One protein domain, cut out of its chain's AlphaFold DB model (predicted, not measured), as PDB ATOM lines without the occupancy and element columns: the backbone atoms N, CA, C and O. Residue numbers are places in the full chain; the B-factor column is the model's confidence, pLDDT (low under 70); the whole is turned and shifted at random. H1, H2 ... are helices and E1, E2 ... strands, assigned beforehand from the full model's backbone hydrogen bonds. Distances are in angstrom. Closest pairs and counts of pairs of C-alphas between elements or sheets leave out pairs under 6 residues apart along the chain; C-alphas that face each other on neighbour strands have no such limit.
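This is residues 2 to 14, 24 to 39 and 46 to 115 of the 115 residues of an uncharacterized protein of Desulfovibrio marinus (UniProt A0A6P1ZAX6). Look for a small two-strand parallel sheet, E1 and E2, with two helices, H3 and H1, side by side over one of its faces; the short helix H2 sits by the first residues of both. The helices are only loosely set on the sheet, H3 coming near it with residues 71 to 75. At one end residues 96 to 101, of which 96 to 99 belong to H4, stick out, and from there the last stretch runs back past H3. The printed part has 99 residues, with four named helices and two named strands in the order H1, E1, H2, H3, E2, H4; the class is mostly helix, though under half of the residues are in named elements. The whole is compact, with a radius of gyration of the C-alphas of 14.2 A and spans of 44 by 37 by 24 A.

Find C-alpha 48 at (22.464, 5.841, 38.460); there E1 begins, residues 48 to 51, 9.7 A long. E2 is residues 83 to 86, 10.0 A long. The longest helix, H3, residues 64 to 77, runs 20.6 A from C-alpha 64 at (21.549, -14.501, 23.026). H1 is residues 31 to 37, 10.2 A long, and H2 residues 55 to 59. H4, residues 94 to 99, ends at C-alpha 99, (-1.979, -19.451, 24.040).

Start at the sheet: E1 and E2 are parallel, 17 degrees between their directions, with N 49 and O 83 2.9 A apart and N 85 and O 49 2.8 A apart, within hydrogen-bond range. E1, H2, H3 and E2 form a strand-helix-strand unit, two parallel neighbour strands with helices between them along the chain, and its crossover is right-handed. The closest C-alphas of H3 and E2, those of Leu 75 and Val 84, are 7.5 A apart. Next, see H1 touch H3, closest at the C-alphas of Leu 35 and Ile 74, 5.3 A, at a shallow tilt of 18 degrees, the same way. H2 and H3 only just touch, with 3 pairs of C-alphas within 8 A, and only at the corner, through residues 64 to 67 of H3; the closest are the C-alphas of Leu 58 and Val 64, 7.2 A. H1 and H2 are close but not clearly touching, the C-alphas of Thr 31 and Asp 57 being 6.9 A apart. H4 is apart from H1, E1, H2 and H3. In H1, H2 and H4 every O i to N i+4 pair is within hydrogen-bond range; in H3, 8 of 10 are.

The two C-alphas farthest apart, Pro 81 and Ala 99, are 45.0 A apart. Residues 15 to 23 are not printed, a gap of 21.0 A between C-alphas 14 and 24; nor are residues 40 to 45, 10.7 A between C-alphas 39 and 46. Of the links that are printed whole, none is long. Residue 13 and residues 103 to 115 have pLDDT under 70; the mean of the printed part is 83.5.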
ATOM      1  N   GLY A   2      14.432   1.149  29.862       94.50
ATOM      2  CA  GLY A   2      14.153  -0.184  29.351       94.50
ATOM      3  C   GLY A   2      12.967  -0.215  28.408       94.50
ATOM      4  O   GLY A   2      12.635   0.795  27.785       94.50
ATOM      5  N   ASP A   3      12.341  -1.382  28.353       94.69
ATOM      6  CA  ASP A   3      11.152  -1.660  27.560       94.69
ATOM      7  C   ASP A   3       9.849  -1.555  28.388       94.69
ATOM      8  O   ASP A   3       9.801  -0.889  29.434       94.69
ATOM      9  N   SER A   4       8.793  -2.236  27.935       94.12
ATOM     10  CA  SER A   4       7.490  -2.351  28.599       94.12
ATOM     11  C   SER A   4       7.555  -2.907  30.024       94.12
ATOM     12  O   SER A   4       6.646  -2.650  30.803       94.12
ATOM     13  N   ASN A   5       8.616  -3.621  30.414       90.69
ATOM     14  CA  ASN A   5       8.795  -4.061  31.803       90.69
ATOM     15  C   ASN A   5       9.131  -2.903  32.756       90.69
ATOM     16  O   ASN A   5       9.052  -3.060  33.974       90.69
ATOM     17  N   THR A   6       9.550  -1.759  32.211       91.56
ATOM     18  CA  THR A   6       9.873  -0.546  32.977       91.56
ATOM     19  C   THR A   6       8.871   0.582  32.760       91.56
ATOM     20  O   THR A   6       8.710   1.419  33.647       91.56
ATOM     21  N   GLU A   7       8.170   0.584  31.623       92.38
ATOM     22  CA  GLU A   7       7.185   1.607  31.276       92.38
ATOM     23  C   GLU A   7       6.082   1.716  32.340       92.38
ATOM     24  O   GLU A   7       5.511   0.725  32.795       92.38
ATOM     25  N   GLY A   8       5.791   2.948  32.764       85.81
ATOM     26  CA  GLY A   8       4.754   3.218  33.762       85.81
ATOM     27  C   GLY A   8       5.126   2.818  35.193       85.81
ATOM     28  O   GLY A   8       4.295   2.950  36.097       85.81
ATOM     29  N   TRP A   9       6.362   2.366  35.437       85.62
ATOM     30  CA  TRP A   9       6.830   2.114  36.792       85.62
ATOM     31  C   TRP A   9       6.870   3.419  37.593       85.62
ATOM     32  O   TRP A   9       7.477   4.414  37.196       85.62
ATOM     33  N   THR A  10       6.231   3.401  38.759       79.69
ATOM     34  CA  THR A  10       6.213   4.526  39.695       79.69
ATOM     35  C   THR A  10       6.842   4.108  41.011       79.69
ATOM     36  O   THR A  10       6.754   2.954  41.433       79.69
ATOM     37  N   VAL A  11       7.496   5.063  41.668       74.12
ATOM     38  CA  VAL A  11       8.124   4.842  42.970       74.12
ATOM     39  C   VAL A  11       7.019   4.649  44.009       74.12
ATOM     40  O   VAL A  11       6.211   5.565  44.194       74.12
ATOM     41  N   PRO A  12       6.969   3.510  44.722       74.31
ATOM     42  CA  PRO A  12       6.022   3.352  45.813       74.31
ATOM     43  C   PRO A  12       6.274   4.424  46.889       74.31
ATOM     44  O   PRO A  12       7.440   4.705  47.182       74.31
ATOM     45  N   PRO A  13       5.230   4.977  47.540       68.50
ATOM     46  CA  PRO A  13       5.353   6.129  48.444       68.50
ATOM     47  C   PRO A  13       6.392   5.997  49.572       68.50
ATOM     48  O   PRO A  13       6.877   7.006  50.070       68.50
ATOM     49  N   ASN A  14       6.746   4.766  49.956       74.06
ATOM     50  CA  ASN A  14       7.640   4.461  51.079       74.06
ATOM     51  C   ASN A  14       8.973   3.816  50.657       74.06
ATOM     52  O   ASN A  14       9.693   3.306  51.511       74.06
ATOM     53  N   ARG A  24      11.941   5.940  32.072       92.69
ATOM     54  CA  ARG A  24      12.387   6.056  30.666       92.69
ATOM     55  C   ARG A  24      12.183   4.732  29.916       92.69
ATOM     56  O   ARG A  24      13.072   4.298  29.176       92.69
ATOM     57  N   GLY A  25      11.089   4.048  30.191       94.50
ATOM     58  CA  GLY A  25      10.645   2.810  29.578       94.50
ATOM     59  C   GLY A  25       9.838   3.131  28.335       94.50
ATOM     60  O   GLY A  25       9.114   4.122  28.307       94.50
ATOM     61  N   ILE A  26      10.019   2.344  27.282       96.12
ATOM     62  CA  ILE A  26       9.240   2.479  26.050       96.12
ATOM     63  C   ILE A  26       8.767   1.084  25.659       96.12
ATOM     64  O   ILE A  26       9.583   0.186  25.449       96.12
ATOM     65  N   ALA A  27       7.458   0.869  25.579       95.62
ATOM     66  CA  ALA A  27       6.925  -0.420  25.158       95.62
ATOM     67  C   ALA A  27       7.485  -0.853  23.791       95.62
ATOM     68  O   ALA A  27       7.519  -0.080  22.837       95.62
ATOM     69  N   GLY A  28       7.918  -2.114  23.701       93.62
ATOM     70  CA  GLY A  28       8.488  -2.680  22.474       93.62
ATOM     71  C   GLY A  28       9.933  -2.267  22.169       93.62
ATOM     72  O   GLY A  28      10.482  -2.741  21.176       93.62
ATOM     73  N   ASP A  29      10.560  -1.431  23.002       96.44
ATOM     74  CA  ASP A  29      11.942  -0.991  22.792       96.44
ATOM     75  C   ASP A  29      12.930  -2.165  22.831       96.44
ATOM     76  O   ASP A  29      12.711  -3.178  23.501       96.44
ATOM     77  N   MET A  30      14.027  -2.020  22.102       95.62
ATOM     78  CA  MET A  30      15.074  -3.026  21.933       95.62
ATOM     79  C   MET A  30      16.432  -2.421  22.294       95.62
ATOM     80  O   MET A  30      16.558  -1.214  22.508       95.62
ATOM     81  N   THR A  31      17.485  -3.238  22.343       95.00
ATOM     82  CA  THR A  31      18.830  -2.744  22.691       95.00
ATOM     83  C   THR A  31      19.321  -1.605  21.795       95.00
ATOM     84  O   THR A  31      19.909  -0.643  22.294       95.00
ATOM     85  N   TRP A  32      19.029  -1.654  20.491       94.62
ATOM     86  CA  TRP A  32      19.402  -0.594  19.551       94.62
ATOM     87  C   TRP A  32      18.679   0.734  19.839       94.62
ATOM     88  O   TRP A  32      19.311   1.786  19.821       94.62
ATOM     89  N   GLY A  33      17.387   0.702  20.181       95.50
ATOM     90  CA  GLY A  33      16.610   1.910  20.479       95.50
ATOM     91  C   GLY A  33      17.042   2.557  21.795       95.50
ATOM     92  O   GLY A  33      17.164   3.783  21.894       95.50
ATOM     93  N   VAL A  34      17.403   1.740  22.791       95.19
ATOM     94  CA  VAL A  34      18.060   2.221  24.014       95.19
ATOM     95  C   VAL A  34      19.379   2.920  23.684       95.19
ATOM     96  O   VAL A  34      19.591   4.026  24.180       95.19
ATOM     97  N   LEU A  35      20.237   2.330  22.846       94.06
ATOM     98  CA  LEU A  35      21.519   2.927  22.447       94.06
ATOM     99  C   LEU A  35      21.341   4.311  21.800       94.06
ATOM    100  O   LEU A  35      22.084   5.238  22.118       94.06
ATOM    101  N   GLU A  36      20.328   4.485  20.950       94.06
ATOM    102  CA  GLU A  36      20.035   5.774  20.309       94.06
ATOM    103  C   GLU A  36      19.628   6.864  21.312       94.06
ATOM    104  O   GLU A  36      19.931   8.046  21.123       94.06
ATOM    105  N   ARG A  37      18.948   6.488  22.403       93.31
ATOM    106  CA  ARG A  37      18.314   7.450  23.321       93.31
ATOM    107  C   ARG A  37      18.965   7.566  24.700       93.31
ATOM    108  O   ARG A  37      18.584   8.449  25.481       93.31
ATOM    109  N   ILE A  38      19.932   6.707  25.021       90.25
ATOM    110  CA  ILE A  38      20.611   6.647  26.328       90.25
ATOM    111  C   ILE A  38      21.261   7.980  26.707       90.25
ATOM    112  O   ILE A  38      21.191   8.385  27.864       90.25
ATOM    113  N   ASN A  39      21.765   8.718  25.715       87.00
ATOM    114  CA  ASN A  39      22.421  10.016  25.879       87.00
ATOM    115  C   ASN A  39      21.523  11.229  25.581       87.00
ATOM    116  O   ASN A  39      22.028  12.349  25.482       87.00
ATOM    117  N   PRO A  46      21.674  12.102  35.683       88.88
ATOM    118  CA  PRO A  46      21.478  10.942  36.536       88.88
ATOM    119  C   PRO A  46      22.801  10.551  37.194       88.88
ATOM    120  O   PRO A  46      23.873  10.695  36.617       88.88
ATOM    121  N   THR A  47      22.732   9.997  38.402       90.12
ATOM    122  CA  THR A  47      23.897   9.365  39.055       90.12
ATOM    123  C   THR A  47      23.881   7.845  38.913       90.12
ATOM    124  O   THR A  47      24.903   7.182  39.114       90.12
ATOM    125  N   LYS A  48      22.712   7.277  38.588       89.31
ATOM    126  CA  LYS A  48      22.464   5.841  38.460       89.31
ATOM    127  C   LYS A  48      21.482   5.576  37.322       89.31
ATOM    128  O   LYS A  48      20.502   6.305  37.185       89.31
ATOM    129  N   ILE A  49      21.709   4.510  36.564       91.12
ATOM    130  CA  ILE A  49      20.766   3.973  35.580       91.12
ATOM    131  C   ILE A  49      20.478   2.521  35.946       91.12
ATOM    132  O   ILE A  49      21.399   1.725  36.078       91.12
ATOM    133  N   TYR A  50      19.198   2.180  36.080       91.31
ATOM    134  CA  TYR A  50      18.735   0.795  36.126       91.31
ATOM    135  C   TYR A  50      18.209   0.437  34.737       91.31
ATOM    136  O   TYR A  50      17.297   1.109  34.235       91.31
ATOM    137  N   LEU A  51      18.828  -0.563  34.113       92.44
ATOM    138  CA  LEU A  51      18.560  -0.975  32.742       92.44
ATOM    139  C   LEU A  51      17.964  -2.385  32.722       92.44
ATOM    140  O   LEU A  51      18.595  -3.325  33.205       92.44
ATOM    141  N   ILE A  52      16.765  -2.516  32.147       92.75
ATOM    142  CA  ILE A  52      16.112  -3.801  31.853       92.75
ATOM    143  C   ILE A  52      15.734  -3.786  30.375       92.75
ATOM    144  O   ILE A  52      14.853  -3.030  29.977       92.75
ATOM    145  N   ILE A  53      16.443  -4.549  29.548       94.06
ATOM    146  CA  ILE A  53      16.235  -4.565  28.097       94.06
ATOM    147  C   ILE A  53      16.655  -5.918  27.519       94.06
ATOM    148  O   ILE A  53      17.464  -6.626  28.121       94.06
ATOM    149  N   GLY A  54      16.109  -6.276  26.359       91.88
ATOM    150  CA  GLY A  54      16.479  -7.482  25.614       91.88
ATOM    151  C   GLY A  54      15.334  -8.469  25.403       91.88
ATOM    152  O   GLY A  54      15.462  -9.371  24.580       91.88
ATOM    153  N   THR A  55      14.195  -8.310  26.095       91.31
ATOM    154  CA  THR A  55      13.046  -9.219  25.911       91.31
ATOM    155  C   THR A  55      12.500  -9.140  24.483       91.31
ATOM    156  O   THR A  55      12.166 -10.163  23.885       91.31
ATOM    157  N   ASN A  56      12.458  -7.932  23.914       92.38
ATOM    158  CA  ASN A  56      11.946  -7.694  22.567       92.38
ATOM    159  C   ASN A  56      12.961  -8.104  21.500       92.38
ATOM    160  O   ASN A  56      12.560  -8.646  20.478       92.38
ATOM    161  N   ASP A  57      14.262  -7.929  21.755       92.69
ATOM    162  CA  ASP A  57      15.330  -8.439  20.894       92.69
ATOM    163  C   ASP A  57      15.202  -9.962  20.725       92.69
ATOM    164  O   ASP A  57      15.135 -10.463  19.604       92.69
ATOM    165  N   LEU A  58      15.085 -10.698  21.838       89.19
ATOM    166  CA  LEU A  58      14.885 -12.152  21.816       89.19
ATOM    167  C   LEU A  58      13.564 -12.534  21.131       89.19
ATOM    168  O   LEU A  58      13.522 -13.492  20.358       89.19
ATOM    169  N   GLY A  59      12.490 -11.780  21.385       85.75
ATOM    170  CA  GLY A  59      11.193 -11.966  20.727       85.75
ATOM    171  C   GLY A  59      11.236 -11.739  19.211       85.75
ATOM    172  O   GLY A  59      10.513 -12.402  18.474       85.75
ATOM    173  N   ALA A  60      12.119 -10.857  18.737       89.00
ATOM    174  CA  ALA A  60      12.352 -10.580  17.321       89.00
ATOM    175  C   ALA A  60      13.352 -11.547  16.658       89.00
ATOM    176  O   ALA A  60      13.615 -11.434  15.461       89.00
ATOM    177  N   GLY A  61      13.893 -12.515  17.408       87.81
ATOM    178  CA  GLY A  61      14.808 -13.536  16.893       87.81
ATOM    179  C   GLY A  61      16.295 -13.193  17.008       87.81
ATOM    180  O   GLY A  61      17.117 -13.957  16.501       87.81
ATOM    181  N   THR A  62      16.663 -12.098  17.683       89.50
ATOM    182  CA  THR A  62      18.061 -11.831  18.047       89.50
ATOM    183  C   THR A  62      18.573 -12.968  18.922       89.50
ATOM    184  O   THR A  62      17.921 -13.387  19.882       89.50
ATOM    185  N   THR A  63      19.749 -13.494  18.595       88.25
ATOM    186  CA  THR A  63      20.357 -14.557  19.397       88.25
ATOM    187  C   THR A  63      20.867 -14.005  20.724       88.25
ATOM    188  O   THR A  63      21.206 -12.829  20.849       88.25
ATOM    189  N   VAL A  64      20.978 -14.877  21.726       86.12
ATOM    190  CA  VAL A  64      21.549 -14.501  23.026       86.12
ATOM    191  C   VAL A  64      22.956 -13.938  22.849       86.12
ATOM    192  O   VAL A  64      23.274 -12.932  23.462       86.12
ATOM    193  N   ASP A  65      23.772 -14.533  21.978       85.69
ATOM    194  CA  ASP A  65      25.154 -14.095  21.776       85.69
ATOM    195  C   ASP A  65      25.219 -12.689  21.138       85.69
ATOM    196  O   ASP A  65      25.981 -11.851  21.602       85.69
ATOM    197  N   GLN A  66      24.337 -12.364  20.186       87.62
ATOM    198  CA  GLN A  66      24.208 -10.992  19.663       87.62
ATOM    199  C   GLN A  66      23.735  -9.999  20.733       87.62
ATOM    200  O   GLN A  66      24.219  -8.872  20.814       87.62
ATOM    201  N   LEU A  67      22.801 -10.413  21.592       87.88
ATOM    202  CA  LEU A  67      22.343  -9.575  22.697       87.88
ATOM    203  C   LEU A  67      23.488  -9.265  23.681       87.88
ATOM    204  O   LEU A  67      23.581  -8.147  24.191       87.88
ATOM    205  N   LEU A  68      24.386 -10.231  23.909       84.88
ATOM    206  CA  LEU A  68      25.593 -10.064  24.725       84.88
ATOM    207  C   LEU A  68      26.596  -9.075  24.125       84.88
ATOM    208  O   LEU A  68      27.337  -8.459  24.882       84.88
ATOM    209  N   GLU A  69      26.613  -8.902  22.806       86.69
ATOM    210  CA  GLU A  69      27.464  -7.926  22.113       86.69
ATOM    211  C   GLU A  69      26.866  -6.507  22.153       86.69
ATOM    212  O   GLU A  69      27.588  -5.513  22.281       86.69
ATOM    213  N   ASN A  70      25.535  -6.394  22.125       87.00
ATOM    214  CA  ASN A  70      24.846  -5.103  22.182       87.00
ATOM    215  C   ASN A  70      24.961  -4.435  23.563       87.00
ATOM    216  O   ASN A  70      25.110  -3.215  23.656       87.00
ATOM    217  N   CYS A  71      24.906  -5.218  24.644       84.75
ATOM    218  CA  CYS A  71      24.937  -4.697  26.013       84.75
ATOM    219  C   CYS A  71      26.204  -3.870  26.330       84.75
ATOM    220  O   CYS A  71      26.046  -2.732  26.774       84.75
ATOM    221  N   PRO A  72      27.439  -4.353  26.075       88.38
ATOM    222  CA  PRO A  72      28.656  -3.555  26.222       88.38
ATOM    223  C   PRO A  72      28.612  -2.244  25.439       88.38
ATOM    224  O   PRO A  72      28.962  -1.205  25.984       88.38
ATOM    225  N   THR A  73      28.081  -2.257  24.213       90.81
ATOM    226  CA  THR A  73      27.964  -1.047  23.382       90.81
ATOM    227  C   THR A  73      27.091   0.024  24.046       90.81
ATOM    228  O   THR A  73      27.427   1.210  24.029       90.81
ATOM    229  N   ILE A  74      25.985  -0.378  24.684       91.50
ATOM    230  CA  ILE A  74      25.155   0.542  25.478       91.50
ATOM    231  C   ILE A  74      25.956   1.087  26.661       91.50
ATOM    232  O   ILE A  74      25.942   2.295  26.890       91.50
ATOM    233  N   LEU A  75      26.661   0.229  27.399       90.38
ATOM    234  CA  LEU A  75      27.436   0.634  28.574       90.38
ATOM    235  C   LEU A  75      28.562   1.612  28.218       90.38
ATOM    236  O   LEU A  75      28.694   2.643  28.874       90.38
ATOM    237  N   ASP A  76      29.299   1.343  27.144       91.00
ATOM    238  CA  ASP A  76      30.399   2.182  26.660       91.00
ATOM    239  C   ASP A  76      29.916   3.553  26.167       91.00
ATOM    240  O   ASP A  76      30.650   4.543  26.208       91.00
ATOM    241  N   SER A  77      28.659   3.643  25.723       90.50
ATOM    242  CA  SER A  77      28.058   4.908  25.298       90.50
ATOM    243  C   SER A  77      27.705   5.841  26.465       90.50
ATOM    244  O   SER A  77      27.488   7.037  26.247       90.50
ATOM    245  N   ILE A  78      27.638   5.329  27.700       89.69
ATOM    246  CA  ILE A  78      27.220   6.087  28.883       89.69
ATOM    247  C   ILE A  78      28.411   6.856  29.454       89.69
ATOM    248  O   ILE A  78      29.432   6.293  29.846       89.69
ATOM    249  N   LYS A  79      28.270   8.180  29.551       84.31
ATOM    250  CA  LYS A  79      29.342   9.052  30.045       84.31
ATOM    251  C   LYS A  79      29.453   9.004  31.581       84.31
ATOM    252  O   LYS A  79      28.429   9.070  32.266       84.31
ATOM    253  N   PRO A  80      30.673   8.957  32.154       84.75
ATOM    254  CA  PRO A  80      30.885   9.097  33.597       84.75
ATOM    255  C   PRO A  80      30.285  10.403  34.161       84.75
ATOM    256  O   PRO A  80      30.194  11.387  33.423       84.75
ATOM    257  N   PRO A  81      29.931  10.465  35.463       89.25
ATOM    258  CA  PRO A  81      30.153   9.469  36.520       89.25
ATOM    259  C   PRO A  81      28.919   8.579  36.803       89.25
ATOM    260  O   PRO A  81      28.619   8.269  37.958       89.25
ATOM    261  N   ILE A  82      28.164   8.201  35.769       90.56
ATOM    262  CA  ILE A  82      26.934   7.413  35.914       90.56
ATOM    263  C   ILE A  82      27.268   5.953  36.255       90.56
ATOM    264  O   ILE A  82      28.023   5.304  35.537       90.56
ATOM    265  N   ARG A  83      26.663   5.406  37.319       90.00
ATOM    266  CA  ARG A  83      26.697   3.958  37.596       90.00
ATOM    267  C   ARG A  83      25.533   3.246  36.920       90.00
ATOM    268  O   ARG A  83      24.392   3.679  37.062       90.00
ATOM    269  N   VAL A  84      25.801   2.137  36.243       89.75
ATOM    270  CA  VAL A  84      24.776   1.380  35.515       89.75
ATOM    271  C   VAL A  84      24.551   0.029  36.182       89.75
ATOM    272  O   VAL A  84      25.499  -0.687  36.483       89.75
ATOM    273  N   PHE A  85      23.285  -0.308  36.413       89.31
ATOM    274  CA  PHE A  85      22.834  -1.576  36.967       89.31
ATOM    275  C   PHE A  85      22.026  -2.310  35.897       89.31
ATOM    276  O   PHE A  85      20.883  -1.940  35.617       89.31
ATOM    277  N   CYS A  86      22.619  -3.340  35.298       88.00
ATOM    278  CA  CYS A  86      21.924  -4.231  34.373       88.00
ATOM    279  C   CYS A  86      21.122  -5.258  35.172       88.00
ATOM    280  O   CYS A  86      21.690  -6.048  35.928       88.00
ATOM    281  N   ILE A  87      19.804  -5.242  35.017       85.44
ATOM    282  CA  ILE A  87      18.906  -6.188  35.674       85.44
ATOM    283  C   ILE A  87      18.644  -7.345  34.709       85.44
ATOM    284  O   ILE A  87      18.517  -7.148  33.501       85.44
ATOM    285  N   ALA A  88      18.568  -8.558  35.251       83.88
ATOM    286  CA  ALA A  88      18.239  -9.743  34.471       83.88
ATOM    287  C   ALA A  88      16.877  -9.595  33.769       83.88
ATOM    288  O   ALA A  88      15.928  -9.055  34.340       83.88
ATOM    289  N   ILE A  89      16.779 -10.124  32.547       86.50
ATOM    290  CA  ILE A  89      15.516 -10.186  31.807       86.50
ATOM    291  C   ILE A  89      14.539 -11.077  32.596       86.50
ATOM    292  O   ILE A  89      14.911 -12.204  32.947       86.50
ATOM    293  N   PRO A  90      13.315 -10.606  32.904       85.12
ATOM    294  CA  PRO A  90      12.337 -11.399  33.637       85.12
ATOM    295  C   PRO A  90      11.978 -12.706  32.911       85.12
ATOM    296  O   PRO A  90      11.961 -12.747  31.678       85.12
ATOM    297  N   PRO A  91      11.645 -13.782  33.646       83.56
ATOM    298  CA  PRO A  91      11.173 -15.011  33.029       83.56
ATOM    299  C   PRO A  91       9.808 -14.797  32.365       83.56
ATOM    300  O   PRO A  91       8.945 -14.090  32.886       83.56
ATOM    301  N   ILE A  92       9.590 -15.486  31.249       82.25
ATOM    302  CA  ILE A  92       8.304 -15.515  30.553       82.25
ATOM    303  C   ILE A  92       7.550 -16.811  30.850       82.25
ATOM    304  O   ILE A  92       8.140 -17.878  31.029       82.25
ATOM    305  N   ASN A  93       6.221 -16.732  30.860       85.06
ATOM    306  CA  ASN A  93       5.378 -17.920  30.908       85.06
ATOM    307  C   ASN A  93       5.075 -18.400  29.483       85.06
ATOM    308  O   ASN A  93       4.156 -17.901  28.833       85.06
ATOM    309  N   ASN A  94       5.822 -19.404  29.020       80.12
ATOM    310  CA  ASN A  94       5.681 -19.952  27.668       80.12
ATOM    311  C   ASN A  94       4.270 -20.491  27.364       80.12
ATOM    312  O   ASN A  94       3.849 -20.440  26.213       80.12
ATOM    313  N   GLN A  95       3.517 -20.969  28.364       82.94
ATOM    314  CA  GLN A  95       2.149 -21.456  28.142       82.94
ATOM    315  C   GLN A  95       1.203 -20.308  27.778       82.94
ATOM    316  O   GLN A  95       0.414 -20.428  26.844       82.94
ATOM    317  N   ILE A  96       1.316 -19.180  28.487       83.31
ATOM    318  CA  ILE A  96       0.514 -17.979  28.218       83.31
ATOM    319  C   ILE A  96       0.898 -17.380  26.862       83.31
ATOM    320  O   ILE A  96       0.025 -16.994  26.090       83.31
ATOM    321  N   MET A  97       2.194 -17.337  26.549       80.06
ATOM    322  CA  MET A  97       2.674 -16.803  25.270       80.06
ATOM    323  C   MET A  97       2.166 -17.637  24.090       80.06
ATOM    324  O   MET A  97       1.587 -17.083  23.156       80.06
ATOM    325  N   ALA A  98       2.270 -18.966  24.181       79.56
ATOM    326  CA  ALA A  98       1.755 -19.874  23.161       79.56
ATOM    327  C   ALA A  98       0.230 -19.762  22.990       79.56
ATOM    328  O   ALA A  98      -0.254 -19.733  21.860       79.56
ATOM    329  N   ALA A  99      -0.526 -19.641  24.089       83.12
ATOM    330  CA  ALA A  99      -1.979 -19.451  24.040       83.12
ATOM    331  C   ALA A  99      -2.389 -18.152  23.321       83.12
ATOM    332  O   ALA A  99      -3.449 -18.104  22.701       83.12
ATOM    333  N   ASN A 100      -1.530 -17.132  23.352       80.00
ATOM    334  CA  ASN A 100      -1.721 -15.861  22.653       80.00
ATOM    335  C   ASN A 100      -1.101 -15.841  21.241       80.00
ATOM    336  O   ASN A 100      -1.027 -14.783  20.622       80.00
ATOM    337  N   GLY A 101      -0.640 -16.987  20.726       74.69
ATOM    338  CA  GLY A 101      -0.045 -17.097  19.392       74.69
ATOM    339  C   GLY A 101       1.357 -16.491  19.268       74.69
ATOM    340  O   GLY A 101       1.819 -16.250  18.155       74.69
ATOM    341  N   ILE A 102       2.040 -16.242  20.388       73.31
ATOM    342  CA  ILE A 102       3.387 -15.667  20.422       73.31
ATOM    343  C   ILE A 102       4.404 -16.806  20.535       73.31
ATOM    344  O   ILE A 102       4.437 -17.533  21.529       73.31
ATOM    345  N   SER A 103       5.254 -16.955  19.517       66.69
ATOM    346  CA  SER A 103       6.385 -17.886  19.553       66.69
ATOM    347  C   SER A 103       7.511 -17.297  20.398       66.69
ATOM    348  O   SER A 103       7.986 -16.202  20.110       66.69
ATOM    349  N   THR A 104       7.966 -18.024  21.420       63.84
ATOM    350  CA  THR A 104       9.046 -17.572  22.306       63.84
ATOM    351  C   THR A 104      10.201 -18.563  22.332       63.84
ATOM    352  O   THR A 104      10.011 -19.777  22.267       63.84
ATOM    353  N   SER A 105      11.422 -18.042  22.456       59.06
ATOM    354  CA  SER A 105      12.595 -18.831  22.824       59.06
ATOM    355  C   SER A 105      12.973 -18.467  24.262       59.06
ATOM    356  O   SER A 105      13.195 -17.303  24.582       59.06
ATOM    357  N   SER A 106      12.972 -19.441  25.174       57.03
ATOM    358  CA  SER A 106      13.395 -19.222  26.563       57.03
ATOM    359  C   SER A 106      14.839 -19.677  26.743       57.03
ATOM    360  O   SER A 106      15.164 -20.818  26.411       57.03
ATOM    361  N   THR A 107      15.692 -18.823  27.310       56.69
ATOM    362  CA  THR A 107      17.065 -19.178  27.690       56.69
ATOM    363  C   THR A 107      17.302 -18.893  29.172       56.69
ATOM    364  O   THR A 107      16.826 -17.893  29.698       56.69
ATOM    365  N   SER A 108      18.063 -19.763  29.838       53.97
ATOM    366  CA  SER A 108      18.503 -19.618  31.237       53.97
ATOM    367  C   SER A 108      19.988 -19.247  31.370       53.97
ATOM    368  O   SER A 108      20.534 -19.259  32.474       53.97
ATOM    369  N   LYS A 109      20.665 -18.920  30.259       56.97
ATOM    370  CA  LYS A 109      22.037 -18.396  30.275       56.97
ATOM    371  C   LYS A 109      22.094 -17.111  31.105       56.97
ATOM    372  O   LYS A 109      21.308 -16.192  30.889       56.97
ATOM    373  N   LYS A 110      23.061 -17.034  32.021       53.66
ATOM    374  CA  LYS A 110      23.428 -15.793  32.714       53.66
ATOM    375  C   LYS A 110      23.913 -14.802  31.646       53.66
ATOM    376  O   LYS A 110      24.874 -15.100  30.944       53.66
ATOM    377  N   ILE A 111      23.201 -13.686  31.482       54.19
ATOM    378  CA  ILE A 111      23.408 -12.759  30.354       54.19
ATOM    379  C   ILE A 111      24.518 -11.746  30.671       54.19
ATOM    380  O   ILE A 111      25.212 -11.289  29.784       54.19
ATOM    381  N   PHE A 112      24.775 -11.392  31.927       51.47
ATOM    382  CA  PHE A 112      25.888 -10.492  32.232       51.47
ATOM    383  C   PHE A 112      26.228 -10.535  33.719       51.47
ATOM    384  O   PHE A 112      25.344 -10.741  34.551       51.47
ATOM    385  N   GLU A 113      27.495 -10.317  34.052       42.81
ATOM    386  CA  GLU A 113      27.944 -10.011  35.409       42.81
ATOM    387  C   GLU A 113      28.827  -8.765  35.309       42.81
ATOM    388  O   GLU A 113      29.940  -8.821  34.792       42.81
ATOM    389  N   ALA A 114      28.268  -7.620  35.705       41.00
ATOM    390  CA  ALA A 114      28.999  -6.360  35.779       41.00
ATOM    391  C   ALA A 114      29.837  -6.358  37.066       41.00
ATOM    392  O   ALA A 114      29.283  -6.645  38.130       41.00
ATOM    393  N   ASN A 115      31.138  -6.056  36.965       36.22
ATOM    394  CA  ASN A 115      32.034  -5.888  38.120       36.22
ATOM    395  C   ASN A 115      31.735  -4.605  38.905       36.22
ATOM    396  O   ASN A 115      31.463  -3.571  38.253       36.22
TER     397      ASN A 115